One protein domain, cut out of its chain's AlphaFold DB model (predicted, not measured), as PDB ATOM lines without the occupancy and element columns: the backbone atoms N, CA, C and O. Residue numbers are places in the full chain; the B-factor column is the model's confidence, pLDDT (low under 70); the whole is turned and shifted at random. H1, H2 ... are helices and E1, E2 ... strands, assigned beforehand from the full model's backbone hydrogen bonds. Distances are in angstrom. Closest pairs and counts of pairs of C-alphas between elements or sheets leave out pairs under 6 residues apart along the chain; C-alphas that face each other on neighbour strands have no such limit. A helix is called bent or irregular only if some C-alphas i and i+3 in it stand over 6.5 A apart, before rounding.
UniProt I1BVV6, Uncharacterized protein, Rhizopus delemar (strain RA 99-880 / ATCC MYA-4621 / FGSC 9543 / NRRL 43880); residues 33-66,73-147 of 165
ATOM      1  N   GLU A  33     131.734 208.685 124.763       72.94
ATOM      2  CA  GLU A  33     131.012 209.748 125.481       72.94
ATOM      3  C   GLU A  33     130.252 210.620 124.481       72.94
ATOM      4  O   GLU A  33     129.052 210.820 124.621       72.94
ATOM      5  N   SER A  34     130.916 211.025 123.392       76.25
ATOM      6  CA  SER A  34     130.327 211.836 122.323       76.25
ATOM      7  C   SER A  34     129.090 211.210 121.678       76.25
ATOM      8  O   SER A  34     128.148 211.936 121.358       76.25
ATOM      9  N   TYR A  35     129.064 209.886 121.505       79.31
ATOM     10  CA  TYR A  35     127.905 209.190 120.959       79.31
ATOM     11  C   TYR A  35     126.730 209.238 121.934       79.31
ATOM     12  O   TYR A  35     125.612 209.547 121.521       79.31
ATOM     13  N   ILE A  36     126.981 208.999 123.226       77.25
ATOM     14  CA  ILE A  36     125.952 209.085 124.272       77.25
ATOM     15  C   ILE A  36     125.409 210.510 124.353       77.25
ATOM     16  O   ILE A  36     124.192 210.721 124.372       77.25
ATOM     17  N   THR A  37     126.316 211.488 124.346       79.94
ATOM     18  CA  THR A  37     125.971 212.900 124.403       79.94
ATOM     19  C   THR A  37     125.090 213.298 123.230       79.94
ATOM     20  O   THR A  37     124.022 213.859 123.443       79.94
ATOM     21  N   ALA A  38     125.507 213.012 121.996       80.00
ATOM     22  CA  ALA A  38     124.798 213.457 120.801       80.00
ATOM     23  C   ALA A  38     123.491 212.689 120.559       80.00
ATOM     24  O   ALA A  38     122.519 213.280 120.094       80.00
ATOM     25  N   SER A  39     123.457 211.391 120.875       79.31
ATOM     26  CA  SER A  39     122.332 210.518 120.509       79.31
ATOM     27  C   SER A  39     121.223 210.489 121.557       79.31
ATOM     28  O   SER A  39     120.063 210.307 121.198       79.31
ATOM     29  N   PHE A  40     121.553 210.668 122.841       79.62
ATOM     30  CA  PHE A  40     120.581 210.519 123.931       79.62
ATOM     31  C   PHE A  40     120.480 211.769 124.796       79.62
ATOM     32  O   PHE A  40     119.395 212.327 124.942       79.62
ATOM     33  N   ILE A  41     121.603 212.241 125.344       80.69
ATOM     34  CA  ILE A  41     121.587 213.330 126.332       80.69
ATOM     35  C   ILE A  41     121.165 214.642 125.692       80.69
ATOM     36  O   ILE A  41     120.285 215.319 126.211       80.69
ATOM     37  N   HIS A  42     121.757 214.995 124.557       84.25
ATOM     38  CA  HIS A  42     121.488 216.266 123.911       84.25
ATOM     39  C   HIS A  42     120.030 216.381 123.450       84.25
ATOM     40  O   HIS A  42     119.393 217.348 123.856       84.25
ATOM     41  N   PRO A  43     119.441 215.406 122.728       83.12
ATOM     42  CA  PRO A  43     118.018 215.443 122.396       83.12
ATOM     43  C   PRO A  43     117.108 215.456 123.628       83.12
ATOM     44  O   PRO A  43     116.116 216.178 123.632       83.12
ATOM     45  N   PHE A  44     117.445 214.702 124.681       82.50
ATOM     46  CA  PHE A  44     116.654 214.662 125.912       82.50
ATOM     47  C   PHE A  44     116.651 216.010 126.642       82.50
ATOM     48  O   PHE A  44     115.589 216.547 126.950       82.50
ATOM     49  N   ILE A  45     117.832 216.577 126.899       79.19
ATOM     50  CA  ILE A  45     117.977 217.869 127.576       79.19
ATOM     51  C   ILE A  45     117.385 218.981 126.705       79.19
ATOM     52  O   ILE A  45     116.622 219.804 127.203       79.19
ATOM     53  N   GLN A  46     117.639 218.961 125.395       82.69
ATOM     54  CA  GLN A  46     117.018 219.892 124.457       82.69
ATOM     55  C   GLN A  46     115.492 219.796 124.542       82.69
ATOM     56  O   GLN A  46     114.848 220.819 124.732       82.69
ATOM     57  N   ALA A  47     114.888 218.608 124.491       79.50
ATOM     58  CA  ALA A  47     113.438 218.454 124.622       79.50
ATOM     59  C   ALA A  47     112.905 218.953 125.979       79.50
ATOM     60  O   ALA A  47     111.858 219.601 126.031       79.50
ATOM     61  N   LEU A  48     113.645 218.702 127.065       75.56
ATOM     62  CA  LEU A  48     113.280 219.128 128.416       75.56
ATOM     63  C   LEU A  48     113.245 220.661 128.556       75.56
ATOM     64  O   LEU A  48     112.365 221.186 129.235       75.56
ATOM     65  N   PHE A  49     114.164 221.377 127.899       71.44
ATOM     66  CA  PHE A  49     114.334 222.827 128.065       71.44
ATOM     67  C   PHE A  49     113.866 223.690 126.880       71.44
ATOM     68  O   PHE A  49     113.596 224.873 127.074       71.44
ATOM     69  N   SER A  50     113.694 223.123 125.683       64.94
ATOM     70  CA  SER A  50     113.283 223.864 124.472       64.94
ATOM     71  C   SER A  50     111.796 224.180 124.417       64.94
ATOM     72  O   SER A  50     111.385 225.052 123.659       64.94
ATOM     73  N   SER A  51     110.966 223.471 125.186       57.16
ATOM     74  CA  SER A  51     109.510 223.615 125.089       57.16
ATOM     75  C   SER A  51     108.992 224.964 125.599       57.16
ATOM     76  O   SER A  51     107.922 225.381 125.171       57.16
ATOM     77  N   ASN A  52     109.745 225.666 126.461       54.59
ATOM     78  CA  ASN A  52     109.265 226.885 127.125       54.59
ATOM     79  C   ASN A  52     110.259 228.065 127.155       54.59
ATOM     80  O   ASN A  52     109.872 229.148 127.592       54.59
ATOM     81  N   LEU A  53     111.517 227.893 126.730       63.06
ATOM     82  CA  LEU A  53     112.554 228.931 126.827       63.06
ATOM     83  C   LEU A  53     113.446 228.939 125.568       63.06
ATOM     84  O   LEU A  53     114.383 228.145 125.482       63.06
ATOM     85  N   PRO A  54     113.201 229.832 124.587       62.59
ATOM     86  CA  PRO A  54     113.928 229.846 123.310       62.59
ATOM     87  C   PRO A  54     115.401 230.273 123.425       62.59
ATOM     88  O   PRO A  54     116.118 230.257 122.430       62.59
ATOM     89  N   PHE A  55     115.857 230.650 124.621       79.56
ATOM     90  CA  PHE A  55     117.217 231.121 124.876       79.56
ATOM     91  C   PHE A  55     118.083 230.121 125.652       79.56
ATOM     92  O   PHE A  55     119.195 230.462 126.047       79.56
ATOM     93  N   ASN A  56     117.587 228.901 125.867       82.56
ATOM     94  CA  ASN A  56     118.358 227.829 126.483       82.56
ATOM     95  C   ASN A  56     119.135 227.090 125.391       82.56
ATOM     96  O   ASN A  56     118.536 226.432 124.539       82.56
ATOM     97  N   ILE A  57     120.459 227.191 125.420       83.75
ATOM     98  CA  ILE A  57     121.343 226.587 124.426       83.75
ATOM     99  C   ILE A  57     122.196 225.514 125.114       83.75
ATOM    100  O   ILE A  57     123.052 225.834 125.939       83.75
ATOM    101  N   PRO A  58     121.968 224.221 124.821       83.69
ATOM    102  CA  PRO A  58     122.834 223.162 125.308       83.69
ATOM    103  C   PRO A  58     124.186 223.129 124.595       83.69
ATOM    104  O   PRO A  58     124.276 223.167 123.366       83.69
ATOM    105  N   HIS A  59     125.232 222.913 125.383       83.06
ATOM    106  CA  HIS A  59     126.607 222.762 124.948       83.06
ATOM    107  C   HIS A  59     127.173 221.431 125.443       83.06
ATOM    108  O   HIS A  59     127.120 221.102 126.625       83.06
ATOM    109  N   CYS A  60     127.757 220.664 124.526       77.00
ATOM    110  CA  CYS A  60     128.556 219.491 124.862       77.00
ATOM    111  C   CYS A  60     129.988 219.978 125.110       77.00
ATOM    112  O   CYS A  60     130.719 220.272 124.159       77.00
ATOM    113  N   SER A  61     130.400 220.128 126.367       64.19
ATOM    114  CA  SER A  61     131.580 220.930 126.718       64.19
ATOM    115  C   SER A  61     132.934 220.227 126.518       64.19
ATOM    116  O   SER A  61     133.985 220.778 126.854       64.19
ATOM    117  N   ASN A  62     132.947 219.120 125.764       54.47
ATOM    118  CA  ASN A  62     134.144 218.629 125.066       54.47
ATOM    119  C   ASN A  62     134.701 219.632 124.029       54.47
ATOM    120  O   ASN A  62     135.828 219.468 123.560       54.47
ATOM    121  N   ILE A  63     133.947 220.687 123.687       44.84
ATOM    122  CA  ILE A  63     134.336 221.740 122.738       44.84
ATOM    123  C   ILE A  63     134.077 223.128 123.356       44.84
ATOM    124  O   ILE A  63     133.314 223.924 122.822       44.84
ATOM    125  N   SER A  64     134.684 223.453 124.501       39.72
ATOM    126  CA  SER A  64     134.717 224.855 124.951       39.72
ATOM    127  C   SER A  64     135.999 225.528 124.461       39.72
ATOM    128  O   SER A  64     137.082 225.353 125.027       39.72
ATOM    129  N   LEU A  65     135.875 226.267 123.354       37.94
ATOM    130  CA  LEU A  65     136.950 227.041 122.721       37.94
ATOM    131  C   LEU A  65     137.198 228.386 123.437       37.94
ATOM    132  O   LEU A  65     138.126 229.111 123.092       37.94
ATOM    133  N   ILE A  66     136.415 228.705 124.475       38.81
ATOM    134  CA  ILE A  66     136.542 229.932 125.270       38.81
ATOM    135  C   ILE A  66     137.081 229.560 126.656       38.81
ATOM    136  O   ILE A  66     136.385 229.572 127.666       38.81
ATOM    137  N   ASN A  73     142.048 221.257 134.019       40.50
ATOM    138  CA  ASN A  73     141.456 219.962 133.672       40.50
ATOM    139  C   ASN A  73     139.940 219.885 133.468       40.50
ATOM    140  O   ASN A  73     139.191 219.776 134.424       40.50
ATOM    141  N   LYS A  74     139.575 219.814 132.176       53.66
ATOM    142  CA  LYS A  74     138.277 219.421 131.603       53.66
ATOM    143  C   LYS A  74     137.063 220.014 132.331       53.66
ATOM    144  O   LYS A  74     136.630 219.533 133.370       53.66
ATOM    145  N   GLY A  75     136.502 221.059 131.718       69.19
ATOM    146  CA  GLY A  75     135.145 221.492 132.037       69.19
ATOM    147  C   GLY A  75     134.174 220.319 131.906       69.19
ATOM    148  O   GLY A  75     134.469 219.361 131.195       69.19
ATOM    149  N   LEU A  76     133.067 220.414 132.638       74.69
ATOM    150  CA  LEU A  76     131.939 219.480 132.617       74.69
ATOM    151  C   LEU A  76     131.635 218.972 131.207       74.69
ATOM    152  O   LEU A  76     131.773 219.720 130.249       74.69
ATOM    153  N   ASP A  77     131.162 217.741 131.060       81.19
ATOM    154  CA  ASP A  77     130.893 217.187 129.724       81.19
ATOM    155  C   ASP A  77     129.680 217.835 129.042       81.19
ATOM    156  O   ASP A  77     129.511 217.742 127.820       81.19
ATOM    157  N   TYR A  78     128.823 218.486 129.829       84.25
ATOM    158  CA  TYR A  78     127.600 219.100 129.353       84.25
ATOM    159  C   TYR A  78     127.213 220.333 130.172       84.25
ATOM    160  O   TYR A  78     127.202 220.300 131.404       84.25
ATOM    161  N   THR A  79     126.806 221.401 129.493       87.06
ATOM    162  CA  THR A  79     126.213 222.593 130.110       87.06
ATOM    163  C   THR A  79     125.006 223.077 129.313       87.06
ATOM    164  O   THR A  79     124.892 222.797 128.124       87.06
ATOM    165  N   VAL A  80     124.076 223.787 129.952       84.94
ATOM    166  CA  VAL A  80     123.039 224.558 129.240       84.94
ATOM    167  C   VAL A  80     123.161 226.006 129.661       84.94
ATOM    168  O   VAL A  80     122.990 226.332 130.840       84.94
ATOM    169  N   ASP A  81     123.453 226.846 128.678       85.62
ATOM    170  CA  ASP A  81     123.600 228.278 128.855       85.62
ATOM    171  C   ASP A  81     122.286 228.971 128.507       85.62
ATOM    172  O   ASP A  81     121.578 228.594 127.573       85.62
ATOM    173  N   ILE A  82     121.952 229.989 129.287       83.44
ATOM    174  CA  ILE A  82     120.796 230.847 129.083       83.44
ATOM    175  C   ILE A  82     121.297 232.164 128.524       83.44
ATOM    176  O   ILE A  82     122.122 232.841 129.141       83.44
ATOM    177  N   TYR A  83     120.773 232.527 127.362       83.62
ATOM    178  CA  TYR A  83     121.099 233.772 126.689       83.62
ATOM    179  C   TYR A  83     120.056 234.851 126.981       83.62
ATOM    180  O   TYR A  83     118.858 234.590 127.059       83.62
ATOM    181  N   ASP A  84     120.516 236.086 127.113       80.94
ATOM    182  CA  ASP A  84     119.675 237.276 127.121       80.94
ATOM    183  C   ASP A  84     120.313 238.298 126.186       80.94
ATOM    184  O   ASP A  84     121.518 238.525 126.232       80.94
ATOM    185  N   SER A  85     119.518 238.882 125.290       84.00
ATOM    186  CA  SER A  85     119.990 239.919 124.363       84.00
ATOM    187  C   SER A  85     121.246 239.518 123.564       84.00
ATOM    188  O   SER A  85     122.107 240.346 123.290       84.00
ATOM    189  N   TYR A  86     121.317 238.242 123.156       80.31
ATOM    190  CA  TYR A  86     122.443 237.613 122.439       80.31
ATOM    191  C   TYR A  86     123.748 237.465 123.237       80.31
ATOM    192  O   TYR A  86     124.758 237.036 122.680       80.31
ATOM    193  N   GLU A  87     123.725 237.725 124.542       79.31
ATOM    194  CA  GLU A  87     124.842 237.478 125.449       79.31
ATOM    195  C   GLU A  87     124.523 236.307 126.385       79.31
ATOM    196  O   GLU A  87     123.377 236.102 126.785       79.31
ATOM    197  N   CYS A  88     125.537 235.504 126.724       81.38
ATOM    198  CA  CYS A  88     125.369 234.431 127.703       81.38
ATOM    199  C   CYS A  88     125.155 235.061 129.085       81.38
ATOM    200  O   CYS A  88     126.061 235.689 129.636       81.38
ATOM    201  N   SER A  89     123.946 234.909 129.622       82.06
ATOM    202  CA  SER A  89     123.539 235.473 130.905       82.06
ATOM    203  C   SER A  89     124.036 234.600 132.056       82.06
ATOM    204  O   SER A  89     124.699 235.097 132.969       82.06
ATOM    205  N   PHE A  90     123.752 233.292 132.008       79.69
ATOM    206  CA  PHE A  90     124.190 232.319 133.013       79.69
ATOM    207  C   PHE A  90     124.041 230.869 132.542       79.69
ATOM    208  O   PHE A  90     123.243 230.573 131.659       79.69
ATOM    209  N   THR A  91     124.743 229.948 133.201       82.94
ATOM    210  CA  THR A  91     124.567 228.494 133.041       82.94
ATOM    211  C   THR A  91     123.719 227.950 134.189       82.94
ATOM    212  O   THR A  91     123.983 228.262 135.353       82.94
ATOM    213  N   ASN A  92     122.709 227.129 133.894       77.88
ATOM    214  CA  ASN A  92     121.811 226.572 134.920       77.88
ATOM    215  C   ASN A  92     121.672 225.044 134.897       77.88
ATOM    216  O   ASN A  92     121.013 224.485 135.779       77.88
ATOM    217  N   VAL A  93     122.276 224.375 133.915       83.25
ATOM    218  CA  VAL A  93     122.353 222.915 133.848       83.25
ATOM    219  C   VAL A  93     123.808 222.499 133.721       83.25
ATOM    220  O   VAL A  93     124.531 223.026 132.879       83.25
ATOM    221  N   PHE A  94     124.208 221.523 134.531       84.88
ATOM    222  CA  PHE A  94     125.571 221.008 134.603       84.88
ATOM    223  C   PHE A  94     125.545 219.477 134.541       84.88
ATOM    224  O   PHE A  94     124.841 218.832 135.319       84.88
ATOM    225  N   GLY A  95     126.293 218.881 133.621       83.19
ATOM    226  CA  GLY A  95     126.250 217.446 133.363       83.19
ATOM    227  C   GLY A  95     127.621 216.824 133.168       83.19
ATOM    228  O   GLY A  95     128.520 217.435 132.596       83.19
ATOM    229  N   GLU A  96     127.751 215.584 133.622       83.56
ATOM    230  CA  GLU A  96     128.934 214.745 133.427       83.56
ATOM    231  C   GLU A  96     128.507 213.398 132.829       83.56
ATOM    232  O   GLU A  96     127.478 212.822 133.209       83.56
ATOM    233  N   ILE A  97     129.281 212.908 131.866       80.06
ATOM    234  CA  ILE A  97     128.932 211.798 130.986       80.06
ATOM    235  C   ILE A  97     130.015 210.741 131.085       80.06
ATOM    236  O   ILE A  97     131.167 210.987 130.753       80.06
ATOM    237  N   LYS A  98     129.639 209.543 131.534       76.62
ATOM    238  CA  LYS A  98     130.582 208.456 131.791       76.62
ATOM    239  C   LYS A  98     130.277 207.234 130.938       76.62
ATOM    240  O   LYS A  98     129.134 206.779 130.870       76.62
ATOM    241  N   THR A  99     131.306 206.684 130.302       69.50
ATOM    242  CA  THR A  99     131.198 205.492 129.445       69.50
ATOM    243  C   THR A  99     131.506 204.187 130.163       69.50
ATOM    244  O   THR A  99     131.116 203.129 129.681       69.50
ATOM    245  N   GLU A 100     132.179 204.249 131.311       66.25
ATOM    246  CA  GLU A 100     132.661 203.078 132.043       66.25
ATOM    247  C   GLU A 100     132.314 203.159 133.532       66.25
ATOM    248  O   GLU A 100     131.992 204.224 134.074       66.25
ATOM    249  N   GLU A 101     132.386 202.015 134.214       63.22
ATOM    250  CA  GLU A 101     132.301 201.989 135.668       63.22
ATOM    251  C   GLU A 101     133.525 202.675 136.273       63.22
ATOM    252  O   GLU A 101     134.657 202.200 136.201       63.22
ATOM    253  N   HIS A 102     133.291 203.819 136.905       64.31
ATOM    254  CA  HIS A 102     134.314 204.487 137.686       64.31
ATOM    255  C   HIS A 102     134.491 203.813 139.040       64.31
ATOM    256  O   HIS A 102     133.523 203.431 139.701       64.31
ATOM    257  N   SER A 103     135.739 203.771 139.505       64.31
ATOM    258  CA  SER A 103     136.014 203.473 140.905       64.31
ATOM    259  C   SER A 103     135.278 204.473 141.805       64.31
ATOM    260  O   SER A 103     135.148 205.655 141.468       64.31
ATOM    261  N   THR A 104     134.815 204.019 142.973       68.06
ATOM    262  CA  THR A 104     134.104 204.864 143.948       68.06
ATOM    263  C   THR A 104     134.812 206.201 144.219       68.06
ATOM    264  O   THR A 104     134.133 207.227 144.215       68.06
ATOM    265  N   PRO A 105     136.154 206.263 144.372       69.56
ATOM    266  CA  PRO A 105     136.855 207.538 144.542       69.56
ATOM    267  C   PRO A 105     136.710 208.494 143.351       69.56
ATOM    268  O   PRO A 105     136.520 209.690 143.554       69.56
ATOM    269  N   SER A 106     136.759 207.989 142.113       70.06
ATOM    270  CA  SER A 106     136.598 208.818 140.910       70.06
ATOM    271  C   SER A 106     135.176 209.365 140.802       70.06
ATOM    272  O   SER A 106     134.999 210.553 140.554       70.06
ATOM    273  N   ALA A 107     134.165 208.537 141.084       72.06
ATOM    274  CA  ALA A 107     132.770 208.978 141.089       72.06
ATOM    275  C   ALA A 107     132.509 210.081 142.134       72.06
ATOM    276  O   ALA A 107     131.771 211.031 141.875       72.06
ATOM    277  N   VAL A 108     133.146 209.987 143.306       72.19
ATOM    278  CA  VAL A 108     133.063 211.011 144.358       72.19
ATOM    279  C   VAL A 108     133.707 212.327 143.909       72.19
ATOM    280  O   VAL A 108     133.137 213.394 144.137       72.19
ATOM    281  N   LEU A 109     134.862 212.278 143.241       78.44
ATOM    282  CA  LEU A 109     135.510 213.479 142.702       78.44
ATOM    283  C   LEU A 109     134.666 214.153 141.615       78.44
ATOM    284  O   LEU A 109     134.543 215.378 141.613       78.44
ATOM    285  N   ASP A 110     134.051 213.370 140.731       76.94
ATOM    286  CA  ASP A 110     133.149 213.885 139.699       76.94
ATOM    287  C   ASP A 110     131.915 214.545 140.326       76.94
ATOM    288  O   ASP A 110     131.548 215.664 139.964       76.94
ATOM    289  N   PHE A 111     131.344 213.925 141.362       78.69
ATOM    290  CA  PHE A 111     130.255 214.515 142.137       78.69
ATOM    291  C   PHE A 111     130.640 215.867 142.757       78.69
ATOM    292  O   PHE A 111     129.888 216.837 142.622       78.69
ATOM    293  N   TYR A 112     131.799 215.956 143.421       79.69
ATOM    294  CA  TYR A 112     132.271 217.207 144.024       79.69
ATOM    295  C   TYR A 112     132.566 218.278 142.979       79.69
ATOM    296  O   TYR A 112     132.285 219.454 143.222       79.69
ATOM    297  N   ARG A 113     133.084 217.889 141.812       80.50
ATOM    298  CA  ARG A 113     133.354 218.812 140.711       80.50
ATOM    299  C   ARG A 113     132.057 219.429 140.193       80.50
ATOM    300  O   ARG A 113     131.929 220.649 140.205       80.50
ATOM    301  N   ILE A 114     131.068 218.608 139.839       79.56
ATOM    302  CA  ILE A 114     129.758 219.089 139.369       79.56
ATOM    303  C   ILE A 114     129.078 219.945 140.438       79.56
ATOM    304  O   ILE A 114     128.540 221.005 140.126       79.56
ATOM    305  N   ALA A 115     129.119 219.522 141.706       80.38
ATOM    306  CA  ALA A 115     128.551 220.290 142.813       80.38
ATOM    307  C   ALA A 115     129.211 221.669 142.962       80.38
ATOM    308  O   ALA A 115     128.507 222.655 143.163       80.38
ATOM    309  N   SER A 116     130.538 221.743 142.830       81.12
ATOM    310  CA  SER A 116     131.289 223.000 142.906       81.12
ATOM    311  C   SER A 116     130.904 223.948 141.774       81.12
ATOM    312  O   SER A 116     130.535 225.084 142.054       81.12
ATOM    313  N   PHE A 117     130.875 223.466 140.527       80.62
ATOM    314  CA  PHE A 117     130.432 224.267 139.379       80.62
ATOM    315  C   PHE A 117     128.980 224.731 139.518       80.62
ATOM    316  O   PHE A 117     128.665 225.885 139.243       80.62
ATOM    317  N   THR A 118     128.100 223.845 139.991       80.38
ATOM    318  CA  THR A 118     126.687 224.180 140.198       80.38
ATOM    319  C   THR A 118     126.548 225.283 141.244       80.38
ATOM    320  O   THR A 118     125.841 226.261 141.015       80.38
ATOM    321  N   LYS A 119     127.251 225.158 142.376       80.44
ATOM    322  CA  LYS A 119     127.254 226.171 143.434       80.44
ATOM    323  C   LYS A 119     127.828 227.499 142.946       80.44
ATOM    324  O   LYS A 119     127.231 228.534 143.206       80.44
ATOM    325  N   GLU A 120     128.941 227.471 142.220       81.31
ATOM    326  CA  GLU A 120     129.536 228.678 141.648       81.31
ATOM    327  C   GLU A 120     128.560 229.390 140.701       81.31
ATOM    328  O   GLU A 120     128.376 230.601 140.813       81.31
ATOM    329  N   GLY A 121     127.879 228.645 139.823       77.19
ATOM    330  CA  GLY A 121     126.848 229.191 138.940       77.19
ATOM    331  C   GLY A 121     125.678 229.813 139.709       77.19
ATOM    332  O   GLY A 121     125.249 230.923 139.391       77.19
ATOM    333  N   LEU A 122     125.200 229.138 140.759       81.25
ATOM    334  CA  LEU A 122     124.140 229.650 141.631       81.25
ATOM    335  C   LEU A 122     124.560 230.944 142.343       81.25
ATOM    336  O   LEU A 122     123.835 231.936 142.274       81.25
ATOM    337  N   ASP A 123     125.732 230.949 142.983       81.12
ATOM    338  CA  ASP A 123     126.236 232.071 143.782       81.12
ATOM    339  C   ASP A 123     126.537 233.292 142.895       81.12
ATOM    340  O   ASP A 123     126.131 234.415 143.210       81.12
ATOM    341  N   LYS A 124     127.199 233.079 141.749       79.56
ATOM    342  CA  LYS A 124     127.585 234.144 140.810       79.56
ATOM    343  C   LYS A 124     126.374 234.854 140.206       79.56
ATOM    344  O   LYS A 124     126.402 236.073 140.045       79.56
ATOM    345  N   HIS A 125     125.321 234.103 139.893       79.06
ATOM    346  CA  HIS A 125     124.135 234.619 139.204       79.06
ATOM    347  C   HIS A 125     122.909 234.768 140.123       79.06
ATOM    348  O   HIS A 125     121.827 235.104 139.645       79.06
ATOM    349  N   LYS A 126     123.074 234.567 141.440       80.94
ATOM    350  CA  LYS A 126     122.012 234.642 142.465       80.94
ATOM    351  C   LYS A 126     120.778 233.806 142.106       80.94
ATOM    352  O   LYS A 126     119.638 234.244 142.268       80.94
ATOM    353  N   LEU A 127     121.013 232.611 141.576       75.00
ATOM    354  CA  LEU A 127     119.956 231.700 141.152       75.00
ATOM    355  C   LEU A 127     119.449 230.896 142.352       75.00
ATOM    356  O   LEU A 127     120.220 230.476 143.207       75.00
ATOM    357  N   ASN A 128     118.149 230.607 142.369       74.00
ATOM    358  CA  ASN A 128     117.542 229.782 143.420       74.00
ATOM    359  C   ASN A 128     117.649 228.276 143.123       74.00
ATOM    360  O   ASN A 128     117.404 227.441 143.989       74.00
ATOM    361  N   LYS A 129     117.891 227.895 141.862       77.06
ATOM    362  CA  LYS A 129     117.831 226.498 141.406       77.06
ATOM    363  C   LYS A 129     118.762 226.274 140.222       77.06
ATOM    364  O   LYS A 129     118.864 227.136 139.352       77.06
ATOM    365  N   ALA A 130     119.362 225.089 140.174       77.75
ATOM    366  CA  ALA A 130     120.124 224.601 139.035       77.75
ATOM    367  C   ALA A 130     119.924 223.086 138.884       77.75
ATOM    368  O   ALA A 130     119.709 222.360 139.857       77.75
ATOM    369  N   LEU A 131     119.974 222.586 137.654       81.00
ATOM    370  CA  LEU A 131     119.935 221.151 137.405       81.00
ATOM    371  C   LEU A 131     121.361 220.609 137.353       81.00
ATOM    372  O   LEU A 131     122.211 221.158 136.654       81.00
ATOM    373  N   ARG A 132     121.596 219.482 138.023       81.25
ATOM    374  CA  ARG A 132     122.788 218.673 137.785       81.25
ATOM    375  C   ARG A 132     122.416 217.251 137.387       81.25
ATOM    376  O   ARG A 132     121.395 216.723 137.826       81.25
ATOM    377  N   PHE A 133     123.242 216.615 136.570       77.62
ATOM    378  CA  PHE A 133     123.043 215.212 136.225       77.62
ATOM    379  C   PHE A 133     124.362 214.483 135.982       77.62
ATOM    380  O   PHE A 133     125.377 215.080 135.631       77.62
ATOM    381  N   THR A 134     124.313 213.169 136.153       76.25
ATOM    382  CA  THR A 134     125.396 212.248 135.815       76.25
ATOM    383  C   THR A 134     124.807 211.102 135.015       76.25
ATOM    384  O   THR A 134     123.882 210.441 135.475       76.25
ATOM    385  N   THR A 135     125.325 210.843 133.822       73.19
ATOM    386  CA  THR A 135     124.864 209.713 133.004       73.19
ATOM    387  C   THR A 135     125.930 208.636 132.901       73.19
ATOM    388  O   THR A 135     127.124 208.935 132.842       73.19
ATOM    389  N   LYS A 136     125.482 207.383 132.835       71.62
ATOM    390  CA  LYS A 136     126.294 206.196 132.570       71.62
ATOM    391  C   LYS A 136     125.712 205.416 131.392       71.62
ATOM    392  O   LYS A 136     124.529 205.540 131.072       71.62
ATOM    393  N   VAL A 137     126.521 204.585 130.738       61.97
ATOM    394  CA  VAL A 137     126.004 203.630 129.743       61.97
ATOM    395  C   VAL A 137     124.971 202.721 130.418       61.97
ATOM    396  O   VAL A 137     125.272 202.047 131.398       61.97
ATOM    397  N   GLY A 138     123.739 202.734 129.904       53.19
ATOM    398  CA  GLY A 138     122.626 201.918 130.401       53.19
ATOM    399  C   GLY A 138     121.785 202.537 131.527       53.19
ATOM    400  O   GLY A 138     120.701 202.021 131.783       53.19
ATOM    401  N   TYR A 139     122.217 203.638 132.160       60.06
ATOM    402  CA  TYR A 139     121.488 204.288 133.263       60.06
ATOM    403  C   TYR A 139     121.747 205.800 133.307       60.06
ATOM    404  O   TYR A 139     122.895 206.237 133.256       60.06
ATOM    405  N   ILE A 140     120.692 206.606 133.463       56.91
ATOM    406  CA  ILE A 140     120.827 208.052 133.691       56.91
ATOM    407  C   ILE A 140     120.427 208.368 135.131       56.91
ATOM    408  O   ILE A 140     119.272 208.166 135.509       56.91
ATOM    409  N   ASP A 141     121.372 208.891 135.914       61.16
ATOM    410  CA  ASP A 141     121.132 209.350 137.280       61.16
ATOM    411  C   ASP A 141     120.924 210.874 137.275       61.16
ATOM    412  O   ASP A 141     121.849 211.672 137.084       61.16
ATOM    413  N   TYR A 142     119.680 211.298 137.494       54.19
ATOM    414  CA  TYR A 142     119.327 212.711 137.621       54.19
ATOM    415  C   TYR A 142     119.339 213.132 139.088       54.19
ATOM    416  O   TYR A 142     118.758 212.458 139.938       54.19
ATOM    417  N   LEU A 143     119.941 214.285 139.391       53.78
ATOM    418  CA  LEU A 143     119.911 214.851 140.735       53.78
ATOM    419  C   LEU A 143     119.584 216.341 140.682       53.78
ATOM    420  O   LEU A 143     120.426 217.181 140.391       53.78
ATOM    421  N   PHE A 144     118.351 216.695 141.017       54.31
ATOM    422  CA  PHE A 144     117.934 218.093 141.064       54.31
ATOM    423  C   PHE A 144     118.596 218.800 142.251       54.31
ATOM    424  O   PHE A 144     118.375 218.421 143.401       54.31
ATOM    425  N   MET A 145     119.403 219.834 141.991       51.94
ATOM    426  CA  MET A 145     119.928 220.698 143.047       51.94
ATOM    427  C   MET A 145     119.028 221.931 143.169       51.94
ATOM    428  O   MET A 145     119.217 222.963 142.528       51.94
ATOM    429  N   ILE A 146     118.008 221.817 144.014       51.34
ATOM    430  CA  ILE A 146     117.256 222.982 144.478       51.34
ATOM    431  C   ILE A 146     118.115 223.627 145.561       51.34
ATOM    432  O   ILE A 146     118.224 223.094 146.663       51.34
ATOM    433  N   ALA A 147     118.769 224.736 145.233       46.38
ATOM    434  CA  ALA A 147     119.479 225.525 146.220       46.38
ATOM    435  C   ALA A 147     118.466 226.364 146.996       46.38
ATOM    436  O   ALA A 147     118.278 227.545 146.730       46.38
TER     437      ALA A 147
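This is residues 33 to 66 and 73 to 147 of the 165 residues of an uncharacterized protein of Rhizopus delemar (strain RA 99-880 / ATCC MYA-4621 / FGSC 9543 / NRRL 43880) (UniProt I1BVV6). What does the model look like? It is a twisted sheet of five strands between two helices, three layers with a helix on each face: the long H2 covers E3 and E4 on one face, and H1 packs on E1 and E3 on the other. What is it made of? The printed part has 109 residues with two named helices and five named strands, in the order H1, E1, E2, E3, H2, E4, E5, and its class is mixed, helices and strands. The sheet runs E1, E2, E3, E4, E5 and is mixed. How large is it? It is compact, with a radius of gyration of the C-alphas of 13.6 A and spans of 42 by 29 by 27 A.

Where does the first element lie? H1, residues 33 to 50, begins at C-alpha 33, (131.012, 209.748, 125.481), and is 22.7 A long. It has a kink of 35 degrees near residue 40 and is irregular, only just: C-alphas 39 and 42 are 6.7 A apart. What follows? E1 is residues 56 to 60, 13.3 A; E2 is residues 78 to 84, 20.0 A; and E3 is residues 87 to 98, 30.3 A, which bends by 69 degrees at residue 90. And then? H2, residues 104 to 125, is 31.7 A long, E4, residues 129 to 136, 23.7 A, and E5, residues 139 to 146, 22.2 A, ending at C-alpha 146, (117.256, 222.982, 144.478).

How do the strands pair? E1 and E2 are antiparallel, with N 57 and O 81 2.8 A apart, within hydrogen-bond range; so are the hairpins E2 and E3, N 82 and O 90 2.8 A, and E4 and E5, N 136 and O 139 2.9 A. E3 and E4 are parallel at 30 degrees, N 94 and O 131 2.9 A. Where are the helices? H1 is on the sheet, its closest C-alphas to E1 being those of Phe 49 and Asn 56, 6.6 A. H2 is on the opposite face, over E3 and E4 at a height of 8.8 A over the sheet, and the closest C-alphas of E3 and H2 are those of Thr 91 and Gly 121, 6.4 A. What of E3, H2 and E4? They form a strand-helix-strand unit, two parallel strands with a helix between, with a right-handed crossover. Are the helix backbones complete? Every O i to N i+4 pair is within hydrogen-bond range in H2, and 12 of 14 in H1.

How far does it reach? The two C-alphas farthest apart are those of Ser 85 and Ser 103, 43.1 A. Is the printed part cut? Residues 67 to 72 are not printed, and C-alphas 66 and 73 are 13.9 A apart; the links printed whole are tight. Where is confidence low? The mean pLDDT of the printed part is 72.9, and residues 50 to 54, 61 to 66, 73 to 75, 99 to 105 and 137 to 147 are under 70.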